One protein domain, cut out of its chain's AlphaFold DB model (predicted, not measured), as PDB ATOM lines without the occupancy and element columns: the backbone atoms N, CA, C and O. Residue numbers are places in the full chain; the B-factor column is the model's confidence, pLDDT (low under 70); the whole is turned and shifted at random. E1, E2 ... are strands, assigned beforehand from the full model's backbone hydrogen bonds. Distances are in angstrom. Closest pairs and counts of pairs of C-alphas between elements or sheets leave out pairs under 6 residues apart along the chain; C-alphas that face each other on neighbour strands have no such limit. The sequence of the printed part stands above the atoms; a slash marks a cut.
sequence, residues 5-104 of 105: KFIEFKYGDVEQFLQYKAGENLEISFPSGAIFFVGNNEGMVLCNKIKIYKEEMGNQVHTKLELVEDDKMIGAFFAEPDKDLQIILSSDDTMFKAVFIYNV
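Overview. This is residues 5 to 104 of the 105 residues of an uncharacterized protein of Clostridium tetani (UniProt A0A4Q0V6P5). Three sheets stand round a common interior as a loosely closed, elongated shell: the twisted sheet E1 E3 E6 E7 E8 is one wall, the smaller sheet E2 E9 E10 stands across from part of it, and the hairpin E4 E5 lies between E10 and E8. The hairpin is partly face to face with the five-stranded sheet, its strands crossed to that sheet's. The turn between E6 and E7 and the link from E9 to E10 lie toward opposite ends of the longest axis. The 100 printed residues hold ten named strands, E1 to E10 in order, and no named helix: the class is all strand, with a mixed five-stranded sheet and two antiparallel ones. The whole is compact, with a radius of gyration of the C-alphas of 13.1 A and spans of 44 by 25 by 24 A.

Along the chain. E1, residues 5 to 8, begins at C-alpha 5 at (4.484, -53.645, 34.632). E2 is residues 16 to 20, E3 residues 25 to 29, E4 residues 35 to 38 and E5 residues 44 to 47. E6, residues 49 to 57, is 23.2 A long and bends by 57 degrees at residue 54. E7, residues 60 to 69, is the longest strand at 27.8 A, and begins at C-alpha 60 at (-10.335, -46.434, 18.520). E8, residues 72 to 78, is 18.1 A long. E9 is residues 85 to 89, and E10, residues 100 to 103, ends at C-alpha 103 at (4.550, -39.228, 22.408).

Arrangement. In the largest sheet, edge strand E1 is parallel to E3 at 9 degrees, with N 7 and O 27 2.8 A apart. E3 is antiparallel to E6, with N 28 and O 50 at 2.9 A. E6, E7 and E8 form a meander, each strand the antiparallel neighbour of the one before; N 51 and O 66 are 2.9 A apart, and N 67 and O 75 2.8 A. The hairpin E4 and E5 has N 35 and O 47 at 2.8 A and forms a sandwich, two sheets face to face, with the largest sheet: the facing parts are 9.8 A centre to centre. The closest C-alphas of E5 and E8 are those of Cys 47 and Ile 74, 7.5 A apart; those of E4 and E10 are Phe 37 and Phe 100, 7.8 A. E9 is antiparallel to E2, with N 18 and O 87 at 2.8 A, and forms a hairpin with E10, with N 88 and O 100 at 2.9 A. E7 and E9 are apart.

Size, cuts and confidence. The two C-alphas farthest apart, those of Asn 59 and Asp 93, are 44.8 A apart. The printed part has no cut and no long link. The mean pLDDT of the printed part is 83.0; residues 33 to 44 are under 70.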
ATOM      1  N   LYS A   5       3.227 -54.157  34.100       88.25
ATOM      2  CA  LYS A   5       4.484 -53.645  34.632       88.25
ATOM      3  C   LYS A   5       4.194 -52.752  35.831       88.25
ATOM      4  O   LYS A   5       3.379 -51.841  35.744       88.25
ATOM      5  N   PHE A   6       4.891 -52.991  36.934       92.12
ATOM      6  CA  PHE A   6       4.805 -52.167  38.136       92.12
ATOM      7  C   PHE A   6       6.156 -51.508  38.417       92.12
ATOM      8  O   PHE A   6       7.195 -52.172  38.366       92.12
ATOM      9  N   ILE A   7       6.141 -50.208  38.701       92.38
ATOM     10  CA  ILE A   7       7.320 -49.417  39.053       92.38
ATOM     11  C   ILE A   7       7.022 -48.650  40.338       92.38
ATOM     12  O   ILE A   7       6.062 -47.892  40.407       92.38
ATOM     13  N   GLU A   8       7.875 -48.808  41.340       93.62
ATOM     14  CA  GLU A   8       7.885 -47.968  42.538       93.62
ATOM     15  C   GLU A   8       9.048 -46.977  42.416       93.62
ATOM     16  O   GLU A   8      10.187 -47.408  42.228       93.62
ATOM     17  N   PHE A   9       8.771 -45.673  42.491       92.25
ATOM     18  CA  PHE A   9       9.768 -44.605  42.358       92.25
ATOM     19  C   PHE A   9       9.841 -43.763  43.637       92.25
ATOM     20  O   PHE A   9       8.824 -43.266  44.123       92.25
ATOM     21  N   LYS A  10      11.042 -43.611  44.202       91.38
ATOM     22  CA  LYS A  10      11.291 -43.003  45.521       91.38
ATOM     23  C   LYS A  10      12.087 -41.701  45.428       91.38
ATOM     24  O   LYS A  10      12.677 -41.358  44.402       91.38
ATOM     25  N   TYR A  11      12.105 -40.955  46.529       88.44
ATOM     26  CA  TYR A  11      13.036 -39.836  46.693       88.44
ATOM     27  C   TYR A  11      14.481 -40.334  46.666       88.44
ATOM     28  O   TYR A  11      14.791 -41.378  47.241       88.44
ATOM     29  N   GLY A  12      15.343 -39.587  45.981       87.50
ATOM     30  CA  GLY A  12      16.747 -39.938  45.765       87.50
ATOM     31  C   GLY A  12      16.994 -41.026  44.712       87.50
ATOM     32  O   GLY A  12      18.156 -41.331  44.436       87.50
ATOM     33  N   ASP A  13      15.952 -41.606  44.103       90.44
ATOM     34  CA  ASP A  13      16.142 -42.521  42.978       90.44
ATOM     35  C   ASP A  13      16.774 -41.784  41.790       90.44
ATOM     36  O   ASP A  13      16.426 -40.647  41.458       90.44
ATOM     37  N   VAL A  14      17.705 -42.460  41.114       91.50
ATOM     38  CA  VAL A  14      18.309 -41.942  39.883       91.50
ATOM     39  C   VAL A  14      17.215 -41.741  38.838       91.50
ATOM     40  O   VAL A  14      16.322 -42.578  38.700       91.50
ATOM     41  N   GLU A  15      17.313 -40.644  38.088       93.19
ATOM     42  CA  GLU A  15      16.391 -40.320  37.002       93.19
ATOM     43  C   GLU A  15      16.200 -41.508  36.045       93.19
ATOM     44  O   GLU A  15      17.168 -42.109  35.567       93.19
ATOM     45  N   GLN A  16      14.939 -41.853  35.776       92.50
ATOM     46  CA  GLN A  16      14.568 -42.995  34.944       92.50
ATOM     47  C   GLN A  16      13.907 -42.531  33.653       92.50
ATOM     48  O   GLN A  16      12.983 -41.717  33.662       92.50
ATOM     49  N   PHE A  17      14.344 -43.125  32.544       91.62
ATOM     50  CA  PHE A  17      13.756 -42.952  31.221       91.62
ATOM     51  C   PHE A  17      13.050 -44.249  30.842       91.62
ATOM     52  O   PHE A  17      13.685 -45.235  30.466       91.62
ATOM     53  N   LEU A  18      11.730 -44.262  30.973       90.25
ATOM     54  CA  LEU A  18      10.915 -45.429  30.684       90.25
ATOM     55  C   LEU A  18      10.363 -45.311  29.266       90.25
ATOM     56  O   LEU A  18       9.720 -44.321  28.920       90.25
ATOM     57  N   GLN A  19      10.596 -46.342  28.461       89.31
ATOM     58  CA  GLN A  19       9.863 -46.542  27.216       89.31
ATOM     59  C   GLN A  19       8.638 -47.403  27.509       89.31
ATOM     60  O   GLN A  19       8.769 -48.507  28.043       89.31
ATOM     61  N   TYR A  20       7.469 -46.872  27.177       86.44
ATOM     62  CA  TYR A  20       6.189 -47.562  27.220       86.44
ATOM     63  C   TYR A  20       5.748 -47.847  25.787       86.44
ATOM     64  O   TYR A  20       5.740 -46.936  24.953       86.44
ATOM     65  N   LYS A  21       5.366 -49.095  25.506       86.00
ATOM     66  CA  LYS A  21       4.817 -49.453  24.197       86.00
ATOM     67  C   LYS A  21       3.304 -49.335  24.189       86.00
ATOM     68  O   LYS A  21       2.632 -49.813  25.106       86.00
ATOM     69  N   ALA A  22       2.758 -48.777  23.110       81.75
ATOM     70  CA  ALA A  22       1.316 -48.716  22.889       81.75
ATOM     71  C   ALA A  22       0.724 -50.131  22.914       81.75
ATOM     72  O   ALA A  22       0.925 -50.937  22.005       81.75
ATOM     73  N   GLY A  23       0.036 -50.500  23.991       78.62
ATOM     74  CA  GLY A  23      -0.021 -51.934  24.250       78.62
ATOM     75  C   GLY A  23      -0.214 -52.302  25.691       78.62
ATOM     76  O   GLY A  23      -1.074 -53.121  26.012       78.62
ATOM     77  N   GLU A  24       0.677 -51.740  26.487       86.44
ATOM     78  CA  GLU A  24       1.059 -52.283  27.773       86.44
ATOM     79  C   GLU A  24       0.181 -51.723  28.889       86.44
ATOM     80  O   GLU A  24      -0.449 -50.677  28.755       86.44
ATOM     81  N   ASN A  25       0.143 -52.443  30.003       90.62
ATOM     82  CA  ASN A  25      -0.383 -51.903  31.243       90.62
ATOM     83  C   ASN A  25       0.815 -51.555  32.126       90.62
ATOM     84  O   ASN A  25       1.689 -52.395  32.351       90.62
ATOM     85  N   LEU A  26       0.866 -50.321  32.615       91.94
ATOM     86  CA  LEU A  26       1.935 -49.833  33.476       91.94
ATOM     87  C   LEU A  26       1.337 -49.103  34.676       91.94
ATOM     88  O   LEU A  26       0.551 -48.174  34.519       91.94
ATOM     89  N   GLU A  27       1.746 -49.496  35.875       93.19
ATOM     90  CA  GLU A  27       1.476 -48.761  37.104       93.19
ATOM     91  C   GLU A  27       2.781 -48.191  37.660       93.19
ATOM     92  O   GLU A  27       3.784 -48.898  37.785       93.19
ATOM     93  N   ILE A  28       2.764 -46.899  37.987       92.38
ATOM     94  CA  ILE A  28       3.870 -46.191  38.630       92.38
ATOM     95  C   ILE A  28       3.374 -45.681  39.982       92.38
ATOM     96  O   ILE A  28       2.408 -44.922  40.038       92.38
ATOM     97  N   SER A  29       4.027 -46.096  41.063       92.06
ATOM     98  CA  SER A  29       3.687 -45.737  42.438       92.06
ATOM     99  C   SER A  29       4.766 -44.867  43.076       92.06
ATOM    100  O   SER A  29       5.961 -45.084  42.877       92.06
ATOM    101  N   PHE A  30       4.318 -43.895  43.868       90.06
ATOM    102  CA  PHE A  30       5.137 -42.872  44.501       90.06
ATOM    103  C   PHE A  30       4.830 -42.864  46.009       90.06
ATOM    104  O   PHE A  30       4.006 -42.079  46.483       90.06
ATOM    105  N   PRO A  31       5.453 -43.764  46.794       83.81
ATOM    106  CA  PRO A  31       5.028 -44.073  48.163       83.81
ATOM    107  C   PRO A  31       5.221 -42.926  49.164       83.81
ATOM    108  O   PRO A  31       4.615 -42.935  50.232       83.81
ATOM    109  N   SER A  32       6.084 -41.956  48.852       78.81
ATOM    110  CA  SER A  32       6.474 -40.885  49.777       78.81
ATOM    111  C   SER A  32       5.669 -39.590  49.639       78.81
ATOM    112  O   SER A  32       5.877 -38.684  50.441       78.81
ATOM    113  N   GLY A  33       4.737 -39.496  48.688       66.31
ATOM    114  CA  GLY A  33       3.806 -38.369  48.616       66.31
ATOM    115  C   GLY A  33       3.674 -37.727  47.241       66.31
ATOM    116  O   GLY A  33       4.222 -38.194  46.246       66.31
ATOM    117  N   ALA A  34       2.890 -36.653  47.218       62.78
ATOM    118  CA  ALA A  34       2.268 -36.116  46.021       62.78
ATOM    119  C   ALA A  34       3.248 -35.685  44.916       62.78
ATOM    120  O   ALA A  34       4.235 -34.981  45.142       62.78
ATOM    121  N   ILE A  35       2.919 -36.083  43.693       64.44
ATOM    122  CA  ILE A  35       3.605 -35.746  42.449       64.44
ATOM    123  C   ILE A  35       2.966 -34.490  41.882       64.44
ATOM    124  O   ILE A  35       1.745 -34.386  41.820       64.44
ATOM    125  N   PHE A  36       3.783 -33.568  41.388       62.31
ATOM    126  CA  PHE A  36       3.308 -32.409  40.646       62.31
ATOM    127  C   PHE A  36       3.313 -32.719  39.153       62.31
ATOM    128  O   PHE A  36       4.338 -32.571  38.489       62.31
ATOM    129  N   PHE A  37       2.179 -33.160  38.609       61.31
ATOM    130  CA  PHE A  37       2.048 -33.322  37.162       61.31
ATOM    131  C   PHE A  37       1.556 -32.018  36.522       61.31
ATOM    132  O   PHE A  37       0.551 -31.454  36.960       61.31
ATOM    133  N   VAL A  38       2.257 -31.545  35.486       50.25
ATOM    134  CA  VAL A  38       1.824 -30.432  34.626       50.25
ATOM    135  C   VAL A  38       1.620 -31.001  33.231       50.25
ATOM    136  O   VAL A  38       2.580 -31.260  32.511       50.25
ATOM    137  N   GLY A  39       0.359 -31.235  32.876       51.31
ATOM    138  CA  GLY A  39      -0.002 -31.971  31.666       51.31
ATOM    139  C   GLY A  39      -1.222 -31.443  30.926       51.31
ATOM    140  O   GLY A  39      -1.885 -32.233  30.276       51.31
ATOM    141  N   ASN A  40      -1.548 -30.153  31.047       43.34
ATOM    142  CA  ASN A  40      -2.238 -29.309  30.057       43.34
ATOM    143  C   ASN A  40      -2.300 -27.859  30.609       43.34
ATOM    144  O   ASN A  40      -1.787 -27.576  31.693       43.34
ATOM    145  N   ASN A  41      -2.933 -26.937  29.876       44.31
ATOM    146  CA  ASN A  41      -3.119 -25.526  30.253       44.31
ATOM    147  C   ASN A  41      -3.942 -25.278  31.547       44.31
ATOM    148  O   ASN A  41      -4.191 -24.117  31.869       44.31
ATOM    149  N   GLU A  42      -4.383 -26.307  32.283       45.28
ATOM    150  CA  GLU A  42      -5.356 -26.181  33.384       45.28
ATOM    151  C   GLU A  42      -4.780 -26.404  34.796       45.28
ATOM    152  O   GLU A  42      -5.500 -26.227  35.777       45.28
ATOM    153  N   GLY A  43      -3.477 -26.676  34.938       54.91
ATOM    154  CA  GLY A  43      -2.775 -26.566  36.226       54.91
ATOM    155  C   GLY A  43      -2.159 -27.856  36.774       54.91
ATOM    156  O   GLY A  43      -1.969 -28.840  36.065       54.91
ATOM    157  N   MET A  44      -1.757 -27.793  38.048       65.75
ATOM    158  CA  MET A  44      -0.988 -28.825  38.756       65.75
ATOM    159  C   MET A  44      -1.924 -29.847  39.415       65.75
ATOM    160  O   MET A  44      -2.802 -29.458  40.185       65.75
ATOM    161  N   VAL A  45      -1.704 -31.142  39.166       72.50
ATOM    162  CA  VAL A  45      -2.476 -32.238  39.786       72.50
ATOM    163  C   VAL A  45      -1.579 -33.046  40.724       72.50
ATOM    164  O   VAL A  45      -0.527 -33.516  40.298       72.50
ATOM    165  N   LEU A  46      -2.006 -33.191  41.984       77.62
ATOM    166  CA  LEU A  46      -1.324 -33.924  43.061       77.62
ATOM    167  C   LEU A  46      -1.783 -35.386  43.082       77.62
ATOM    168  O   LEU A  46      -2.897 -35.621  43.524       77.62
ATOM    169  N   CYS A  47      -0.960 -36.335  42.627       84.88
ATOM    170  CA  CYS A  47      -1.250 -37.781  42.685       84.88
ATOM    171  C   CYS A  47      -0.100 -38.568  43.332       84.88
ATOM    172  O   CYS A  47       1.031 -38.091  43.346       84.88
ATOM    173  N   ASN A  48      -0.358 -39.790  43.802       89.44
ATOM    174  CA  ASN A  48       0.650 -40.709  44.350       89.44
ATOM    175  C   ASN A  48       0.794 -41.998  43.519       89.44
ATOM    176  O   ASN A  48       1.631 -42.861  43.807       89.44
ATOM    177  N   LYS A  49      -0.010 -42.128  42.460       91.25
ATOM    178  CA  LYS A  49       0.004 -43.257  41.535       91.25
ATOM    179  C   LYS A  49      -0.459 -42.823  40.143       91.25
ATOM    180  O   LYS A  49      -1.396 -42.037  40.001       91.25
ATOM    181  N   ILE A  50       0.187 -43.365  39.113       90.81
ATOM    182  CA  ILE A  50      -0.205 -43.217  37.706       90.81
ATOM    183  C   ILE A  50      -0.473 -44.611  37.151       90.81
ATOM    184  O   ILE A  50       0.400 -45.477  37.208       90.81
ATOM    185  N   LYS A  51      -1.664 -44.823  36.593       92.25
ATOM    186  CA  LYS A  51      -2.014 -46.042  35.859       92.25
ATOM    187  C   LYS A  51      -2.118 -45.730  34.377       92.25
ATOM    188  O   LYS A  51      -2.823 -44.806  33.986       92.25
ATOM    189  N   ILE A  52      -1.438 -46.515  33.561       91.06
ATOM    190  CA  ILE A  52      -1.411 -46.387  32.108       91.06
ATOM    191  C   ILE A  52      -1.954 -47.686  31.534       91.06
ATOM    192  O   ILE A  52      -1.408 -48.754  31.810       91.06
ATOM    193  N   TYR A  53      -3.055 -47.604  30.793       91.00
ATOM    194  CA  TYR A  53      -3.738 -48.774  30.249       91.00
ATOM    195  C   TYR A  53      -4.547 -48.421  28.999       91.00
ATOM    196  O   TYR A  53      -4.796 -47.251  28.694       91.00
ATOM    197  N   LYS A  54      -4.967 -49.448  28.259       88.44
ATOM    198  CA  LYS A  54      -5.826 -49.288  27.080       88.44
ATOM    199  C   LYS A  54      -7.273 -49.014  27.463       88.44
ATOM    200  O   LYS A  54      -7.851 -49.759  28.250       88.44
ATOM    201  N   GLU A  55      -7.877 -48.022  26.824       86.94
ATOM    202  CA  GLU A  55      -9.317 -47.778  26.880       86.94
ATOM    203  C   GLU A  55      -9.896 -47.744  25.460       86.94
ATOM    204  O   GLU A  55      -9.388 -47.050  24.576       86.94
ATOM    205  N   GLU A  56     -10.947 -48.530  25.227       85.25
ATOM    206  CA  GLU A  56     -11.686 -48.528  23.965       85.25
ATOM    207  C   GLU A  56     -12.715 -47.394  23.979       85.25
ATOM    208  O   GLU A  56     -13.615 -47.362  24.821       85.25
ATOM    209  N   MET A  57     -12.603 -46.468  23.028       78.81
ATOM    210  CA  MET A  57     -13.573 -45.396  22.820       78.81
ATOM    211  C   MET A  57     -14.108 -45.469  21.389       78.81
ATOM    212  O   MET A  57     -13.486 -45.021  20.425       78.81
ATOM    213  N   GLY A  58     -15.292 -46.066  21.237       82.06
ATOM    214  CA  GLY A  58     -15.887 -46.313  19.924       82.06
ATOM    215  C   GLY A  58     -15.073 -47.331  19.124       82.06
ATOM    216  O   GLY A  58     -14.973 -48.484  19.526       82.06
ATOM    217  N   ASN A  59     -14.500 -46.902  17.995       80.31
ATOM    218  CA  ASN A  59     -13.688 -47.753  17.112       80.31
ATOM    219  C   ASN A  59     -12.172 -47.529  17.277       80.31
ATOM    220  O   ASN A  59     -11.399 -48.018  16.455       80.31
ATOM    221  N   GLN A  60     -11.743 -46.752  18.276       76.50
ATOM    222  CA  GLN A  60     -10.335 -46.434  18.520       76.50
ATOM    223  C   GLN A  60      -9.895 -46.934  19.899       76.50
ATOM    224  O   GLN A  60     -10.654 -46.893  20.868       76.50
ATOM    225  N   VAL A  61      -8.651 -47.412  19.972       81.12
ATOM    226  CA  VAL A  61      -7.991 -47.808  21.219       81.12
ATOM    227  C   VAL A  61      -7.073 -46.668  21.631       81.12
ATOM    228  O   VAL A  61      -6.147 -46.319  20.901       81.12
ATOM    229  N   HIS A  62      -7.322 -46.095  22.802       84.25
ATOM    230  CA  HIS A  62      -6.509 -45.021  23.355       84.25
ATOM    231  C   HIS A  62      -5.641 -45.545  24.494       84.25
ATOM    232  O   HIS A  62      -6.048 -46.429  25.250       84.25
ATOM    233  N   THR A  63      -4.458 -44.957  24.655       87.69
ATOM    234  CA  THR A  63      -3.693 -45.094  25.896       87.69
ATOM    235  C   THR A  63      -4.213 -44.051  26.879       87.69
ATOM    236  O   THR A  63      -4.033 -42.849  26.671       87.69
ATOM    237  N   LYS A  64      -4.872 -44.513  27.939       89.50
ATOM    238  CA  LYS A  64      -5.355 -43.680  29.036       89.50
ATOM    239  C   LYS A  64      -4.315 -43.621  30.138       89.50
ATOM    240  O   LYS A  64      -3.760 -44.645  30.527       89.50
ATOM    241  N   LEU A  65      -4.101 -42.419  30.656       89.50
ATOM    242  CA  LEU A  65      -3.277 -42.147  31.820       89.50
ATOM    243  C   LEU A  65      -4.190 -41.660  32.938       89.50
ATOM    244  O   LEU A  65      -4.709 -40.547  32.886       89.50
ATOM    245  N   GLU A  66      -4.425 -42.519  33.920       90.69
ATOM    246  CA  GLU A  66      -5.243 -42.252  35.098       90.69
ATOM    247  C   GLU A  66      -4.350 -41.833  36.270       90.69
ATOM    248  O   GLU A  66      -3.420 -42.544  36.654       90.69
ATOM    249  N   LEU A  67      -4.648 -40.665  36.833       89.12
ATOM    250  CA  LEU A  67      -3.978 -40.097  37.996       89.12
ATOM    251  C   LEU A  67      -4.769 -40.461  39.251       89.12
ATOM    252  O   LEU A  67      -5.972 -40.183  39.344       89.12
ATOM    253  N   VAL A  68      -4.085 -41.066  40.217       90.00
ATOM    254  CA  VAL A  68      -4.689 -41.637  41.419       90.00
ATOM    255  C   VAL A  68      -4.014 -41.070  42.668       90.00
ATOM    256  O   VAL A  68      -2.789 -41.016  42.751       90.00
ATOM    257  N   GLU A  69      -4.822 -40.668  43.646       87.94
ATOM    258  CA  GLU A  69      -4.397 -40.297  45.001       87.94
ATOM    259  C   GLU A  69      -5.219 -41.111  46.000       87.94
ATOM    260  O   GLU A  69      -6.449 -41.106  45.930       87.94
ATOM    261  N   ASP A  70      -4.560 -41.830  46.908       87.62
ATOM    262  CA  ASP A  70      -5.210 -42.686  47.917       87.62
ATOM    263  C   ASP A  70      -6.312 -43.594  47.328       87.62
ATOM    264  O   ASP A  70      -7.444 -43.656  47.816       87.62
ATOM    265  N   ASP A  71      -5.984 -44.258  46.214       86.38
ATOM    266  CA  ASP A  71      -6.871 -45.127  45.424       86.38
ATOM    267  C   ASP A  71      -8.132 -44.447  44.853       86.38
ATOM    268  O   ASP A  71      -9.039 -45.113  44.347       86.38
ATOM    269  N   LYS A  72      -8.178 -43.110  44.853       89.00
ATOM    270  CA  LYS A  72      -9.207 -42.315  44.177       89.00
ATOM    271  C   LYS A  72      -8.658 -41.722  42.891       89.00
ATOM    272  O   LYS A  72      -7.611 -41.082  42.885       89.00
ATOM    273  N   MET A  73      -9.409 -41.886  41.807       89.38
ATOM    274  CA  MET A  73      -9.138 -41.178  40.561       89.38
ATOM    275  C   MET A  73      -9.372 -39.680  40.769       89.38
ATOM    276  O   MET A  73     -10.467 -39.264  41.152       89.38
ATOM    277  N   ILE A  74      -8.351 -38.880  40.482       86.88
ATOM    278  CA  ILE A  74      -8.406 -37.415  40.589       86.88
ATOM    279  C   ILE A  74      -8.253 -36.711  39.238       86.88
ATOM    280  O   ILE A  74      -8.517 -35.518  39.128       86.88
ATOM    281  N   GLY A  75      -7.841 -37.446  38.206       85.69
ATOM    282  CA  GLY A  75      -7.701 -36.937  36.851       85.69
ATOM    283  C   GLY A  75      -7.389 -38.055  35.867       85.69
ATOM    284  O   GLY A  75      -6.954 -39.137  36.256       85.69
ATOM    285  N   ALA A  76      -7.620 -37.797  34.585       87.50
ATOM    286  CA  ALA A  76      -7.113 -38.634  33.510       87.50
ATOM    287  C   ALA A  76      -6.913 -37.813  32.240       87.50
ATOM    288  O   ALA A  76      -7.582 -36.803  32.026       87.50
ATOM    289  N   PHE A  77      -6.016 -38.286  31.389       85.38
ATOM    290  CA  PHE A  77      -5.812 -37.770  30.043       85.38
ATOM    291  C   PHE A  77      -5.478 -38.920  29.092       85.38
ATOM    292  O   PHE A  77      -5.196 -40.043  29.516       85.38
ATOM    293  N   PHE A  78      -5.539 -38.636  27.797       85.19
ATOM    294  CA  PHE A  78      -5.303 -39.617  26.747       85.19
ATOM    295  C   PHE A  78      -4.091 -39.209  25.928       85.19
ATOM    296  O   PHE A  78      -3.957 -38.044  25.548       85.19
ATOM    297  N   ALA A  79      -3.224 -40.174  25.655       83.19
ATOM    298  CA  ALA A  79      -2.186 -40.015  24.653       83.19
ATOM    299  C   ALA A  79      -2.744 -40.236  23.238       83.19
ATOM    300  O   ALA A  79      -3.879 -40.692  23.055       83.19
ATOM    301  N   GLU A  80      -1.926 -39.920  22.233       80.75
ATOM    302  CA  GLU A  80      -2.275 -40.223  20.847       80.75
ATOM    303  C   GLU A  80      -2.435 -41.743  20.650       80.75
ATOM    304  O   GLU A  80      -1.646 -42.522  21.198       80.75
ATOM    305  N   PRO A  81      -3.451 -42.187  19.886       78.75
ATOM    306  CA  PRO A  81      -3.631 -43.600  19.568       78.75
ATOM    307  C   PRO A  81      -2.388 -44.188  18.900       78.75
ATOM    308  O   PRO A  81      -1.747 -43.528  18.083       78.75
ATOM    309  N   ASP A  82      -2.067 -45.438  19.235       77.94
ATOM    310  CA  ASP A  82      -0.980 -46.220  18.625       77.94
ATOM    311  C   ASP A  82       0.426 -45.587  18.700       77.94
ATOM    312  O   ASP A  82       1.348 -46.028  18.011       77.94
ATOM    313  N   LYS A  83       0.618 -44.572  19.553       82.56
ATOM    314  CA  LYS A  83       1.920 -43.955  19.815       82.56
ATOM    315  C   LYS A  83       2.558 -44.532  21.072       82.56
ATOM    316  O   LYS A  83       1.946 -44.577  22.141       82.56
ATOM    317  N   ASP A  84       3.817 -44.941  20.934       87.44
ATOM    318  CA  ASP A  84       4.676 -45.250  22.073       87.44
ATOM    319  C   ASP A  84       4.910 -43.983  22.904       87.44
ATOM    320  O   ASP A  84       4.906 -42.861  22.384       87.44
ATOM    321  N   LEU A  85       5.129 -44.167  24.204       87.00
ATOM    322  CA  LEU A  85       5.352 -43.071  25.140       87.00
ATOM    323  C   LEU A  85       6.747 -43.151  25.735       87.00
ATOM    324  O   LEU A  85       7.251 -44.228  26.061       87.00
ATOM    325  N   GLN A  86       7.336 -41.983  25.952       88.94
ATOM    326  CA  GLN A  86       8.488 -41.848  26.820       88.94
ATOM    327  C   GLN A  86       8.062 -41.142  28.103       88.94
ATOM    328  O   GLN A  86       7.432 -40.084  28.074       88.94
ATOM    329  N   ILE A  87       8.396 -41.768  29.228       89.50
ATOM    330  CA  ILE A  87       8.083 -41.290  30.570       89.50
ATOM    331  C   ILE A  87       9.407 -41.004  31.274       89.50
ATOM    332  O   ILE A  87      10.281 -41.870  31.328       89.50
ATOM    333  N   ILE A  88       9.559 -39.797  31.813       90.19
ATOM    334  CA  ILE A  88      10.719 -39.413  32.622       90.19
ATOM    335  C   ILE A  88      10.276 -39.287  34.074       90.19
ATOM    336  O   ILE A  88       9.390 -38.487  34.387       90.19
ATOM    337  N   LEU A  89      10.914 -40.066  34.946       91.00
ATOM    338  CA  LEU A  89      10.752 -39.991  36.395       91.00
ATOM    339  C   LEU A  89      12.006 -39.365  36.992       91.00
ATOM    340  O   LEU A  89      13.109 -39.839  36.735       91.00
ATOM    341  N   SER A  90      11.844 -38.309  37.783       89.19
ATOM    342  CA  SER A  90      12.964 -37.594  38.392       89.19
ATOM    343  C   SER A  90      12.589 -37.152  39.802       89.19
ATOM    344  O   SER A  90      11.455 -36.747  40.067       89.19
ATOM    345  N   SER A  91      13.539 -37.239  40.721       88.81
ATOM    346  CA  SER A  91      13.404 -36.789  42.104       88.81
ATOM    347  C   SER A  91      14.708 -36.144  42.569       88.81
ATOM    348  O   SER A  91      15.719 -36.134  41.859       88.81
ATOM    349  N   ASP A  92      14.659 -35.518  43.735       85.75
ATOM    350  CA  ASP A  92      15.828 -35.276  44.572       85.75
ATOM    351  C   ASP A  92      15.641 -35.990  45.922       85.75
ATOM    352  O   ASP A  92      14.700 -36.769  46.097       85.75
ATOM    353  N   ASP A  93      16.546 -35.750  46.871       85.94
ATOM    354  CA  ASP A  93      16.534 -36.397  48.190       85.94
ATOM    355  C   ASP A  93      15.294 -36.046  49.035       85.94
ATOM    356  O   ASP A  93      15.038 -36.676  50.061       85.94
ATOM    357  N   THR A  94      14.534 -35.024  48.635       82.62
ATOM    358  CA  THR A  94      13.460 -34.420  49.428       82.62
ATOM    359  C   THR A  94      12.116 -34.334  48.708       82.62
ATOM    360  O   THR A  94      11.092 -34.224  49.385       82.62
ATOM    361  N   MET A  95      12.081 -34.378  47.372       82.56
ATOM    362  CA  MET A  95      10.841 -34.274  46.604       82.56
ATOM    363  C   MET A  95      10.873 -34.962  45.233       82.56
ATOM    364  O   MET A  95      11.921 -35.175  44.621       82.56
ATOM    365  N   PHE A  96       9.679 -35.256  44.708       84.38
ATOM    366  CA  PHE A  96       9.492 -35.637  43.309       84.38
ATOM    367  C   PHE A  96       9.522 -34.382  42.439       84.38
ATOM    368  O   PHE A  96       8.913 -33.362  42.774       84.38
ATOM    369  N   LYS A  97      10.194 -34.470  41.292       85.00
ATOM    370  CA  LYS A  97      10.046 -33.487  40.218       85.00
ATOM    371  C   LYS A  97       8.839 -33.863  39.362       85.00
ATOM    372  O   LYS A  97       8.249 -34.932  39.521       85.00
ATOM    373  N   ALA A  98       8.469 -32.970  38.449       80.19
ATOM    374  CA  ALA A  98       7.396 -33.253  37.510       80.19
ATOM    375  C   ALA A  98       7.706 -34.512  36.690       80.19
ATOM    376  O   ALA A  98       8.818 -34.679  36.186       80.19
ATOM    377  N   VAL A  99       6.707 -35.382  36.556       84.69
ATOM    378  CA  VAL A  99       6.768 -36.509  35.625       84.69
ATOM    379  C   VAL A  99       6.473 -35.964  34.234       84.69
ATOM    380  O   VAL A  99       5.490 -35.250  34.043       84.69
ATOM    381  N   PHE A 100       7.319 -36.288  33.262       83.38
ATOM    382  CA  PHE A 100       7.108 -35.892  31.869       83.38
ATOM    383  C   PHE A 100       6.679 -37.103  31.061       83.38
ATOM    384  O   PHE A 100       7.350 -38.130  31.107       83.38
ATOM    385  N   ILE A 101       5.580 -36.975  30.316       85.12
ATOM    386  CA  ILE A 101       5.052 -38.027  29.444       85.12
ATOM    387  C   ILE A 101       4.804 -37.418  28.073       85.12
ATOM    388  O   ILE A 101       4.065 -36.442  27.956       85.12
ATOM    389  N   TYR A 102       5.435 -37.973  27.045       83.31
ATOM    390  CA  TYR A 102       5.334 -37.468  25.681       83.31
ATOM    391  C   TYR A 102       5.268 -38.608  24.671       83.31
ATOM    392  O   TYR A 102       5.827 -39.685  24.884       83.31
ATOM    393  N   ASN A 103       4.582 -38.338  23.560       81.94
ATOM    394  CA  ASN A 103       4.550 -39.228  22.408       81.94
ATOM    395  C   ASN A 103       5.956 -39.311  21.809       81.94
ATOM    396  O   ASN A 103       6.602 -38.284  21.571       81.94
ATOM    397  N   VAL A 104       6.424 -40.527  21.547       78.88
ATOM    398  CA  VAL A 104       7.634 -40.732  20.751       78.88
ATOM    399  C   VAL A 104       7.302 -40.390  19.292       78.88
ATOM    400  O   VAL A 104       6.257 -40.802  18.774       78.88
TER     401      VAL A 104